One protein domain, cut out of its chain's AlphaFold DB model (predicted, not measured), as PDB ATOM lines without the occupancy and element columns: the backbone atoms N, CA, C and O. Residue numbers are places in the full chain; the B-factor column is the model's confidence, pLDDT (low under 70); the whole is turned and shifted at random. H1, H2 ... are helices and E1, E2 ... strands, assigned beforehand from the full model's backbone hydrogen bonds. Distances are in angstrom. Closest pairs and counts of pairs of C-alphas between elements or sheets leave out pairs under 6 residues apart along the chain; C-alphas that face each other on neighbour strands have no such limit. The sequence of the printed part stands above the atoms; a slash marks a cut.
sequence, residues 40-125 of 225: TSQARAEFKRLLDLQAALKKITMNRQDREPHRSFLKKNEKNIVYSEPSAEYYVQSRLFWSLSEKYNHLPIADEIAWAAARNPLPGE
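AT A GLANCE: This is residues 40 to 125 of the 225 residues of an uncharacterized protein of Blastocatellia bacterium (UniProt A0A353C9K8). A small strand hairpin, E1 and E2, packs through E2 on residues 50 to 57 of the long helix H1, while the other part of H1 forms a three-helix bundle with the helical hairpin H3 and H4. The short helix H2 lies to one side of the strands, near H1 and farthest of the named elements from the mean of the C-alphas at 13.5 A, and is reached from H1 by a long loop, residues 58 to 69. The printed part has 86 residues, with the elements in the order H1 H2 E1 E2 H3 H4; the sheet, E1 - E2, is antiparallel and the class is mostly helix. The whole is compact, with a radius of gyration of the C-alphas of 13.7 A, yet only just elongated, spanning 42 by 28 by 18 A.

IN THESE COORDINATES: E1 is residues 81 to 84 and E2 residues 89 to 92. H1, residues 40 to 57, measures 25.8 A and begins at C-alpha 40 (90.213, 57.327, 63.188). H2 is residues 70 to 77, 10.5 A. H3, residues 94 to 103, measures 14.4 A; H4, residues 109 to 118, measures 14.5 A and ends at C-alpha 118 (81.654, 45.271, 77.775).

HOW THE PARTS SIT: The hairpin E1 and E2 has N 82 and O 91 within hydrogen-bond range at 2.8 A, and N 89 and O 84 at 3.2 A. The closest C-alphas of H1 and E2, Gln 54 and Val 92, are 5.7 A apart. H1, H3 and H4 form an up-and-down bundle, each running against the one before it in the chain. H1 touches H3 with residues 43 to 50 alone, closest at the C-alphas of Phe 47 and Leu 100, 7.4 A, at a shallow tilt of 4 degrees, opposite ways. H1 touches H4 with residues 40 to 47 alone, closest at the C-alphas of Phe 47 and Ile 113, 6.8 A. H3 and H4 touch as a helical hairpin, closest at the C-alphas of Ser 101 and Ala 110, 4.5 A. H2 touches no helix but is near H1. In H1, H2, H3 and H4 every O i to N i+4 pair is within hydrogen-bond range.

THE WHOLE: The two C-alphas farthest apart, those of Asn 63 and His 106, are 42.6 A apart. The link H1 to H2 is long, 12 residues. The printed part has no cut, and no printed residue is under 70 in pLDDT.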
ATOM      1  N   THR A  40      90.593  58.750  63.249       95.44
ATOM      2  CA  THR A  40      90.213  57.327  63.188       95.44
ATOM      3  C   THR A  40      91.430  56.400  63.170       95.44
ATOM      4  O   THR A  40      91.402  55.341  63.794       95.44
ATOM      5  N   SER A  41      92.521  56.788  62.506       96.94
ATOM      6  CA  SER A  41      93.759  56.001  62.479       96.94
ATOM      7  C   SER A  41      94.430  55.923  63.852       96.94
ATOM      8  O   SER A  41      94.872  54.845  64.250       96.94
ATOM      9  N   GLN A  42      94.459  57.028  64.606       97.56
ATOM     10  CA  GLN A  42      94.974  57.047  65.982       97.56
ATOM     11  C   GLN A  42      94.114  56.182  66.911       97.56
ATOM     12  O   GLN A  42      94.650  55.338  67.629       97.56
ATOM     13  N   ALA A  43      92.786  56.311  66.828       97.81
ATOM     14  CA  ALA A  43      91.850  55.488  67.590       97.81
ATOM     15  C   ALA A  43      92.043  53.987  67.314       97.81
ATOM     16  O   ALA A  43      92.150  53.190  68.245       97.81
ATOM     17  N   ARG A  44      92.170  53.600  66.035       98.38
ATOM     18  CA  ARG A  44      92.441  52.212  65.619       98.38
ATOM     19  C   ARG A  44      93.758  51.691  66.183       98.38
ATOM     20  O   ARG A  44      93.800  50.561  66.660       98.38
ATOM     21  N   ALA A  45      94.819  52.492  66.137       98.56
ATOM     22  CA  ALA A  45      96.125  52.095  66.652       98.56
ATOM     23  C   ALA A  45      96.100  51.884  68.175       98.56
ATOM     24  O   ALA A  45      96.588  50.866  68.670       98.56
ATOM     25  N   GLU A  46      95.492  52.806  68.926       98.62
ATOM     26  CA  GLU A  46      95.369  52.683  70.382       98.62
ATOM     27  C   GLU A  46      94.468  51.518  70.795       98.62
ATOM     28  O   GLU A  46      94.816  50.782  71.720       98.62
ATOM     29  N   PHE A  47      93.357  51.304  70.088       98.75
ATOM     30  CA  PHE A  47      92.474  50.169  70.338       98.75
ATOM     31  C   PHE A  47      93.185  48.846  70.053       98.75
ATOM     32  O   PHE A  47      93.202  47.957  70.904       98.75
ATOM     33  N   LYS A  48      93.870  48.748  68.907       98.69
ATOM     34  CA  LYS A  48      94.669  47.571  68.556       98.69
ATOM     35  C   LYS A  48      95.726  47.271  69.618       98.69
ATOM     36  O   LYS A  48      95.905  46.113  69.964       98.69
ATOM     37  N   ARG A  49      96.377  48.287  70.192       98.69
ATOM     38  CA  ARG A  49      97.350  48.096  71.279       98.69
ATOM     39  C   ARG A  49      96.734  47.414  72.506       98.69
ATOM     40  O   ARG A  49      97.394  46.574  73.113       98.69
ATOM     41  N   LEU A  50      95.496  47.754  72.879       98.81
ATOM     42  CA  LEU A  50      94.797  47.085  73.984       98.81
ATOM     43  C   LEU A  50      94.445  45.633  73.633       98.81
ATOM     44  O   LEU A  50      94.636  44.744  74.461       98.81
ATOM     45  N   LEU A  51      93.995  45.382  72.401       98.69
ATOM     46  CA  LEU A  51      93.704  44.029  71.914       98.69
ATOM     47  C   LEU A  51      94.967  43.158  71.838       98.69
ATOM     48  O   LEU A  51      94.946  42.004  72.259       98.69
ATOM     49  N   ASP A  52      96.082  43.712  71.362       98.62
ATOM     50  CA  ASP A  52      97.374  43.025  71.299       98.62
ATOM     51  C   ASP A  52      97.889  42.691  72.709       98.62
ATOM     52  O   ASP A  52      98.401  41.592  72.934       98.62
ATOM     53  N   LEU A  53      97.715  43.603  73.677       98.62
ATOM     54  CA  LEU A  53      98.030  43.336  75.082       98.62
ATOM     55  C   LEU A  53      97.164  42.194  75.628       98.62
ATOM     56  O   LEU A  53      97.702  41.261  76.217       98.62
ATOM     57  N   GLN A  54      95.852  42.219  75.385       98.31
ATOM     58  CA  GLN A  54      94.946  41.144  75.799       98.31
ATOM     59  C   GLN A  54      95.360  39.795  75.187       98.31
ATOM     60  O   GLN A  54      95.429  38.785  75.887       98.31
ATOM     61  N   ALA A  55      95.700  39.774  73.897       98.06
ATOM     62  CA  ALA A  55      96.165  38.577  73.205       98.06
ATOM     63  C   ALA A  55      97.511  38.064  73.741       98.06
ATOM     64  O   ALA A  55      97.740  36.855  73.762       98.06
ATOM     65  N   ALA A  56      98.408  38.955  74.170       97.81
ATOM     66  CA  ALA A  56      99.667  38.574  74.799       97.81
ATOM     67  C   ALA A  56      99.452  37.956  76.189       97.81
ATOM     68  O   ALA A  56     100.073  36.939  76.491       97.81
ATOM     69  N   LEU A  57      98.546  38.514  77.001       97.50
ATOM     70  CA  LEU A  57      98.229  37.984  78.333       97.50
ATOM     71  C   LEU A  57      97.632  36.575  78.262       97.50
ATOM     72  O   LEU A  57      98.074  35.703  79.002       97.50
ATOM     73  N   LYS A  58      96.740  36.309  77.297       95.38
ATOM     74  CA  LYS A  58      96.153  34.972  77.060       95.38
ATOM     75  C   LYS A  58      97.178  33.873  76.752       95.38
ATOM     76  O   LYS A  58      96.860  32.693  76.834       95.38
ATOM     77  N   LYS A  59      98.405  34.232  76.359       95.62
ATOM     78  CA  LYS A  59      99.489  33.269  76.093       95.62
ATOM     79  C   LYS A  59     100.291  32.912  77.346       95.62
ATOM     80  O   LYS A  59     101.132  32.016  77.285       95.62
ATOM     81  N   ILE A  60     100.084  33.623  78.454       94.56
ATOM     82  CA  ILE A  60     100.766  33.368  79.721       94.56
ATOM     83  C   ILE A  60      99.985  32.284  80.456       94.56
ATOM     84  O   ILE A  60      98.890  32.527  80.945       94.56
ATOM     85  N   THR A  61     100.546  31.081  80.537       88.31
ATOM     86  CA  THR A  61      99.916  29.997  81.298       88.31
ATOM     87  C   THR A  61     100.141  30.179  82.801       88.31
ATOM     88  O   THR A  61     101.171  30.721  83.213       88.31
ATOM     89  N   MET A  62      99.205  29.683  83.620       83.75
ATOM     90  CA  MET A  62      99.186  29.805  85.089       83.75
ATOM     91  C   MET A  62     100.562  29.593  85.755       83.75
ATOM     92  O   MET A  62     101.011  30.411  86.546       83.75
ATOM     93  N   ASN A  63     101.312  28.568  85.343       86.06
ATOM     94  CA  ASN A  63     102.591  28.197  85.973       86.06
ATOM     95  C   ASN A  63     103.830  28.908  85.392       86.06
ATOM     96  O   ASN A  63     104.968  28.487  85.631       86.06
ATOM     97  N   ARG A  64     103.640  29.938  84.561       90.50
ATOM     98  CA  ARG A  64     104.730  30.653  83.874       90.50
ATOM     99  C   ARG A  64     104.821  32.133  84.224       90.50
ATOM    100  O   ARG A  64     105.734  32.788  83.733       90.50
ATOM    101  N   GLN A  65     103.931  32.645  85.070       90.94
ATOM    102  CA  GLN A  65     103.832  34.073  85.389       90.94
ATOM    103  C   GLN A  65     105.122  34.633  86.018       90.94
ATOM    104  O   GLN A  65     105.584  35.700  85.619       90.94
ATOM    105  N   ASP A  66     105.774  33.864  86.894       92.69
ATOM    106  CA  ASP A  66     107.022  34.265  87.567       92.69
ATOM    107  C   ASP A  66     108.297  33.971  86.764       92.69
ATOM    108  O   ASP A  66     109.413  34.217  87.231       92.69
ATOM    109  N   ARG A  67     108.161  33.441  85.543       94.62
ATOM    110  CA  ARG A  67     109.291  33.079  84.679       94.62
ATOM    111  C   ARG A  67     109.471  34.108  83.578       94.62
ATOM    112  O   ARG A  67     108.505  34.658  83.054       94.62
ATOM    113  N   GLU A  68     110.713  34.346  83.177       95.44
ATOM    114  CA  GLU A  68     110.973  35.159  81.990       95.44
ATOM    115  C   GLU A  68     110.508  34.433  80.709       95.44
ATOM    116  O   GLU A  68     110.567  33.201  80.648       95.44
ATOM    117  N   PRO A  69     110.015  35.164  79.687       95.75
ATOM    118  CA  PRO A  69     109.911  36.629  79.608       95.75
ATOM    119  C   PRO A  69     108.643  37.214  80.267       95.75
ATOM    120  O   PRO A  69     108.402  38.422  80.201       95.75
ATOM    121  N   HIS A  70     107.787  36.374  80.853       97.00
ATOM    122  CA  HIS A  70     106.467  36.776  81.343       97.00
ATOM    123  C   HIS A  70     106.548  37.664  82.581       97.00
ATOM    124  O   HIS A  70     105.843  38.667  82.632       97.00
ATOM    125  N   ARG A  71     107.451  37.373  83.522       96.81
ATOM    126  CA  ARG A  71     107.629  38.181  84.736       96.81
ATOM    127  C   ARG A  71     107.914  39.647  84.408       96.81
ATOM    128  O   ARG A  71     107.201  40.541  84.870       96.81
ATOM    129  N   SER A  72     108.912  39.907  83.562       97.88
ATOM    130  CA  SER A  72     109.244  41.271  83.135       97.88
ATOM    131  C   SER A  72     108.130  41.909  82.301       97.88
ATOM    132  O   SER A  72     107.848  43.100  82.447       97.88
ATOM    133  N   PHE A  73     107.454  41.128  81.453       98.12
ATOM    134  CA  PHE A  73     106.312  41.607  80.675       98.12
ATOM    135  C   PHE A  73     105.140  42.052  81.562       98.12
ATOM    136  O   PHE A  73     104.602  43.142  81.356       98.12
ATOM    137  N   LEU A  74     104.766  41.247  82.558       98.00
ATOM    138  CA  LEU A  74     103.709  41.558  83.518       98.00
ATOM    139  C   LEU A  74     104.080  42.796  84.334       98.00
ATOM    140  O   LEU A  74     103.297  43.743  84.389       98.00
ATOM    141  N   LYS A  75     105.316  42.859  84.852       98.00
ATOM    142  CA  LYS A  75     105.805  44.017  85.613       98.00
ATOM    143  C   LYS A  75     105.743  45.313  84.803       98.00
ATOM    144  O   LYS A  75     105.266  46.328  85.300       98.00
ATOM    145  N   LYS A  76     106.156  45.284  83.531       98.38
ATOM    146  CA  LYS A  76     106.089  46.445  82.625       98.38
ATOM    147  C   LYS A  76     104.655  46.939  82.392       98.38
ATOM    148  O   LYS A  76     104.458  48.122  82.115       98.38
ATOM    149  N   ASN A  77     103.666  46.052  82.476       98.50
ATOM    150  CA  ASN A  77     102.267  46.350  82.177       98.50
ATOM    151  C   ASN A  77     101.370  46.437  83.422       98.50
ATOM    152  O   ASN A  77     100.164  46.594  83.258       98.50
ATOM    153  N   GLU A  78     101.920  46.400  84.640       97.69
ATOM    154  CA  GLU A  78     101.159  46.277  85.898       97.69
ATOM    155  C   GLU A  78     100.051  47.333  86.075       97.69
ATOM    156  O   GLU A  78      98.982  47.046  86.600       97.69
ATOM    157  N   LYS A  79     100.246  48.548  85.549       98.25
ATOM    158  CA  LYS A  79      99.244  49.632  85.603       98.25
ATOM    159  C   LYS A  79      98.050  49.437  84.661       98.25
ATOM    160  O   LYS A  79      97.045  50.136  84.803       98.25
ATOM    161  N   ASN A  80      98.182  48.532  83.692       98.62
ATOM    162  CA  ASN A  80      97.223  48.292  82.615       98.62
ATOM    163  C   ASN A  80      96.505  46.945  82.732       98.62
ATOM    164  O   ASN A  80      95.550  46.704  81.992       98.62
ATOM    165  N   ILE A  81      96.975  46.069  83.621       98.44
ATOM    166  CA  ILE A  81      96.467  44.706  83.775       98.44
ATOM    167  C   ILE A  81      95.952  44.479  85.192       98.44
ATOM    168  O   ILE A  81      96.272  45.241  86.100       98.44
ATOM    169  N   VAL A  82      95.130  43.457  85.368       97.81
ATOM    170  CA  VAL A  82      94.626  42.997  86.659       97.81
ATOM    171  C   VAL A  82      94.663  41.477  86.678       97.81
ATOM    172  O   VAL A  82      94.430  40.849  85.648       97.81
ATOM    173  N   TYR A  83      95.007  40.899  87.822       96.69
ATOM    174  CA  TYR A  83      94.998  39.453  88.004       96.69
ATOM    175  C   TYR A  83      93.601  38.985  88.424       96.69
ATOM    176  O   TYR A  83      92.988  39.598  89.297       96.69
ATOM    177  N   SER A  84      93.112  37.920  87.797       96.12
ATOM    178  CA  SER A  84      91.930  37.176  88.218       96.12
ATOM    179  C   SER A  84      92.399  35.902  88.899       96.12
ATOM    180  O   SER A  84      92.909  35.002  88.233       96.12
ATOM    181  N   GLU A  85      92.249  35.844  90.219       94.06
ATOM    182  CA  GLU A  85      92.608  34.659  90.999       94.06
ATOM    183  C   GLU A  85      91.777  33.428  90.592       94.06
ATOM    184  O   GLU A  85      92.411  32.438  90.221       94.06
ATOM    185  N   PRO A  86      90.434  33.507  90.444       94.31
ATOM    186  CA  PRO A  86      89.621  32.335  90.092       94.31
ATOM    187  C   PRO A  86      89.971  31.723  88.731       94.31
ATOM    188  O   PRO A  86      89.809  30.528  88.497       94.31
ATOM    189  N   SER A  87      90.455  32.547  87.800       92.69
ATOM    190  CA  SER A  87      90.849  32.110  86.455       92.69
ATOM    191  C   SER A  87      92.348  31.839  86.330       92.69
ATOM    192  O   SER A  87      92.799  31.357  85.296       92.69
ATOM    193  N   ALA A  88      93.125  32.187  87.357       94.19
ATOM    194  CA  ALA A  88      94.579  32.200  87.365       94.19
ATOM    195  C   ALA A  88      95.221  32.889  86.139       94.19
ATOM    196  O   ALA A  88      96.236  32.445  85.586       94.19
ATOM    197  N   GLU A  89      94.622  34.001  85.713       95.12
ATOM    198  CA  GLU A  89      94.935  34.718  84.475       95.12
ATOM    199  C   GLU A  89      95.062  36.228  84.707       95.12
ATOM    200  O   GLU A  89      94.504  36.791  85.646       95.12
ATOM    201  N   TYR A  90      95.772  36.913  83.808       97.31
ATOM    202  CA  TYR A  90      95.802  38.375  83.773       97.31
ATOM    203  C   TYR A  90      94.895  38.917  82.669       97.31
ATOM    204  O   TYR A  90      94.961  38.480  81.520       97.31
ATOM    205  N   TYR A  91      94.136  39.961  82.990       98.06
ATOM    206  CA  TYR A  91      93.278  40.682  82.056       98.06
ATOM    207  C   TYR A  91      93.749  42.111  81.862       98.06
ATOM    208  O   TYR A  91      94.329  42.722  82.756       98.06
ATOM    209  N   VAL A  92      93.475  42.673  80.686       98.56
ATOM    210  CA  VAL A  92      93.545  44.126  80.501       98.56
ATOM    211  C   VAL A  92      92.449  44.746  81.357       98.56
ATOM    212  O   VAL A  92      91.345  44.220  81.417       98.56
ATOM    213  N   GLN A  93      92.721  45.861  82.024       98.50
ATOM    214  CA  GLN A  93      91.703  46.515  82.844       98.50
ATOM    215  C   GLN A  93      90.611  47.137  81.961       98.50
ATOM    216  O   GLN A  93      90.917  47.998  81.132       98.50
ATOM    217  N   SER A  94      89.337  46.775  82.174       97.75
ATOM    218  CA  SER A  94      88.203  47.244  81.349       97.75
ATOM    219  C   SER A  94      88.097  48.769  81.269       97.75
ATOM    220  O   SER A  94      87.732  49.306  80.224       97.75
ATOM    221  N   ARG A  95      88.514  49.489  82.326       98.00
ATOM    222  CA  ARG A  95      88.566  50.962  82.339       98.00
ATOM    223  C   ARG A  95      89.359  51.547  81.169       98.00
ATOM    224  O   ARG A  95      89.024  52.622  80.696       98.00
ATOM    225  N   LEU A  96      90.385  50.846  80.677       98.69
ATOM    226  CA  LEU A  96      91.194  51.323  79.557       98.69
ATOM    227  C   LEU A  96      90.395  51.367  78.257       98.69
ATOM    228  O   LEU A  96      90.544  52.317  77.495       98.69
ATOM    229  N   PHE A  97      89.534  50.377  78.016       98.81
ATOM    230  CA  PHE A  97      88.642  50.389  76.860       98.81
ATOM    231  C   PHE A  97      87.552  51.454  77.023       98.81
ATOM    232  O   PHE A  97      87.314  52.218  76.092       98.81
ATOM    233  N   TRP A  98      86.957  51.587  78.214       98.69
ATOM    234  CA  TRP A  98      85.953  52.624  78.476       98.69
ATOM    235  C   TRP A  98      86.498  54.043  78.289       98.69
ATOM    236  O   TRP A  98      85.888  54.838  77.576       98.69
ATOM    237  N   SER A  99      87.670  54.349  78.855       98.50
ATOM    238  CA  SER A  99      88.331  55.646  78.672       98.50
ATOM    239  C   SER A  99      88.736  55.889  77.219       98.50
ATOM    240  O   SER A  99      88.710  57.023  76.753       98.50
ATOM    241  N   LEU A 100      89.102  54.837  76.481       98.56
ATOM    242  CA  LEU A 100      89.433  54.959  75.065       98.56
ATOM    243  C   LEU A 100      88.189  55.251  74.214       98.56
ATOM    244  O   LEU A 100      88.246  56.111  73.339       98.56
ATOM    245  N   SER A 101      87.072  54.571  74.483       98.62
ATOM    246  CA  SER A 101      85.782  54.848  73.841       98.62
ATOM    247  C   SER A 101      85.341  56.288  74.110       98.62
ATOM    248  O   SER A 101      84.989  57.005  73.180       98.62
ATOM    249  N   GLU A 102      85.463  56.752  75.356       98.06
ATOM    250  CA  GLU A 102      85.145  58.128  75.744       98.06
ATOM    251  C   GLU A 102      86.033  59.160  75.038       98.06
ATOM    252  O   GLU A 102      85.522  60.113  74.453       98.06
ATOM    253  N   LYS A 103      87.353  58.935  75.013       97.81
ATOM    254  CA  LYS A 103      88.323  59.796  74.317       97.81
ATOM    255  C   LYS A 103      87.995  59.981  72.833       97.81
ATOM    256  O   LYS A 103      88.287  61.033  72.270       97.81
ATOM    257  N   TYR A 104      87.442  58.953  72.198       97.88
ATOM    258  CA  TYR A 104      87.150  58.928  70.768       97.88
ATOM    259  C   TYR A 104      85.649  58.965  70.459       97.88
ATOM    260  O   TYR A 104      85.270  58.605  69.348       97.88
ATOM    261  N   ASN A 105      84.801  59.398  71.400       97.12
ATOM    262  CA  ASN A 105      83.338  59.288  71.315       97.12
ATOM    263  C   ASN A 105      82.700  59.969  70.088       97.12
ATOM    264  O   ASN A 105      81.595  59.602  69.693       97.12
ATOM    265  N   HIS A 106      83.398  60.916  69.458       95.38
ATOM    266  CA  HIS A 106      82.994  61.594  68.225       95.38
ATOM    267  C   HIS A 106      83.220  60.760  66.959       95.38
ATOM    268  O   HIS A 106      82.784  61.154  65.878       95.38
ATOM    269  N   LEU A 107      83.923  59.631  67.058       96.81
ATOM    270  CA  LEU A 107      84.243  58.753  65.938       96.81
ATOM    271  C   LEU A 107      83.377  57.485  65.954       96.81
ATOM    272  O   LEU A 107      83.159  56.906  67.018       96.81
ATOM    273  N   PRO A 108      83.003  56.938  64.778       96.19
ATOM    274  CA  PRO A 108      82.235  55.691  64.701       96.19
ATOM    275  C   PRO A 108      82.882  54.485  65.402       96.19
ATOM    276  O   PRO A 108      82.185  53.590  65.864       96.19
ATOM    277  N   ILE A 109      84.216  54.452  65.508       97.81
ATOM    278  CA  ILE A 109      84.944  53.361  66.175       97.81
ATOM    279  C   ILE A 109      84.698  53.300  67.691       97.81
ATOM    280  O   ILE A 109      84.948  52.269  68.308       97.81
ATOM    281  N   ALA A 110      84.204  54.373  68.311       98.50
ATOM    282  CA  ALA A 110      83.989  54.417  69.753       98.50
ATOM    283  C   ALA A 110      82.961  53.387  70.244       98.50
ATOM    284  O   ALA A 110      83.127  52.852  71.340       98.50
ATOM    285  N   ASP A 111      81.967  53.072  69.409       98.69
ATOM    286  CA  ASP A 111      80.993  51.998  69.629       98.69
ATOM    287  C   ASP A 111      81.691  50.625  69.687       98.69
ATOM    288  O   ASP A 111      81.537  49.874  70.647       98.69
ATOM    289  N   GLU A 112      82.571  50.328  68.723       98.69
ATOM    290  CA  GLU A 112      83.335  49.070  68.700       98.69
ATOM    291  C   GLU A 112      84.277  48.936  69.907       98.69
ATOM    292  O   GLU A 112      84.431  47.848  70.466       98.69
ATOM    293  N   ILE A 113      84.881  50.044  70.345       98.88
ATOM    294  CA  ILE A 113      85.741  50.075  71.535       98.88
ATOM    295  C   ILE A 113      84.915  49.845  72.808       98.88
ATOM    296  O   ILE A 113      85.332  49.074  73.672       98.88
ATOM    297  N   ALA A 114      83.747  50.480  72.925       98.88
ATOM    298  CA  ALA A 114      82.827  50.269  74.041       98.88
ATOM    299  C   ALA A 114      82.316  48.830  74.095       98.88
ATOM    300  O   ALA A 114      82.243  48.237  75.168       98.88
ATOM    301  N   TRP A 115      82.017  48.238  72.941       98.81
ATOM    302  CA  TRP A 115      81.616  46.840  72.876       98.81
ATOM    303  C   TRP A 115      82.733  45.903  73.347       98.81
ATOM    304  O   TRP A 115      82.498  44.986  74.133       98.81
ATOM    305  N   ALA A 116      83.980  46.175  72.953       98.75
ATOM    306  CA  ALA A 116      85.127  45.443  73.479       98.75
ATOM    307  C   ALA A 116      85.307  45.634  74.995       98.75
ATOM    308  O   ALA A 116      85.721  44.694  75.667       98.75
ATOM    309  N   ALA A 117      84.967  46.806  75.542       98.75
ATOM    310  CA  ALA A 117      84.982  47.052  76.982       98.75
ATOM    311  C   ALA A 117      83.951  46.187  77.725       98.75
ATOM    312  O   ALA A 117      84.299  45.547  78.716       98.75
ATOM    313  N   ALA A 118      82.716  46.111  77.215       98.69
ATOM    314  CA  ALA A 118      81.654  45.271  77.775       98.69
ATOM    315  C   ALA A 118      81.975  43.769  77.690       98.69
ATOM    316  O   ALA A 118      81.569  42.981  78.547       98.69
ATOM    317  N   ARG A 119      82.751  43.359  76.680       98.38
ATOM    318  CA  ARG A 119      83.175  41.965  76.491       98.38
ATOM    319  C   ARG A 119      84.541  41.626  77.063       98.38
ATOM    320  O   ARG A 119      84.969  40.476  76.969       98.38
ATOM    321  N   ASN A 120      85.210  42.584  77.690       98.06
ATOM    322  CA  ASN A 120      86.457  42.319  78.380       98.06
ATOM    323  C   ASN A 120      86.178  41.579  79.704       98.06
ATOM    324  O   ASN A 120      85.347  42.053  80.482       98.06
ATOM    325  N   PRO A 121      86.864  40.454  79.983       95.94
ATOM    326  CA  PRO A 121      86.711  39.740  81.247       95.94
ATOM    327  C   PRO A 121      86.990  40.644  82.452       95.94
ATOM    328  O   PRO A 121      87.905  41.473  82.422       95.94
ATOM    329  N   LEU A 122      86.202  40.468  83.510       96.06
ATOM    330  CA  LEU A 122      86.434  41.098  84.807       96.06
ATOM    331  C   LEU A 122      87.137  40.103  85.738       96.06
ATOM    332  O   LEU A 122      86.899  38.902  85.620       96.06
ATOM    333  N   PRO A 123      88.016  40.573  86.636       95.38
ATOM    334  CA  PRO A 123      88.591  39.716  87.662       95.38
ATOM    335  C   PRO A 123      87.545  39.361  88.727       95.38
ATOM    336  O   PRO A 123      86.672  40.175  89.034       95.38
ATOM    337  N   GLY A 124      87.712  38.189  89.338       94.25
ATOM    338  CA  GLY A 124      86.873  37.718  90.440       94.25
ATOM    339  C   GLY A 124      85.691  36.862  89.989       94.25
ATOM    340  O   GLY A 124      85.466  36.643  88.800       94.25
ATOM    341  N   GLU A 125      84.945  36.370  90.969       94.31
ATOM    342  CA  GLU A 125      83.746  35.561  90.783       94.31
ATOM    343  C   GLU A 125      82.639  36.018  91.735       94.31
ATOM    344  O   GLU A 125      82.904  36.689  92.732       94.31
TER     345      GLU A 125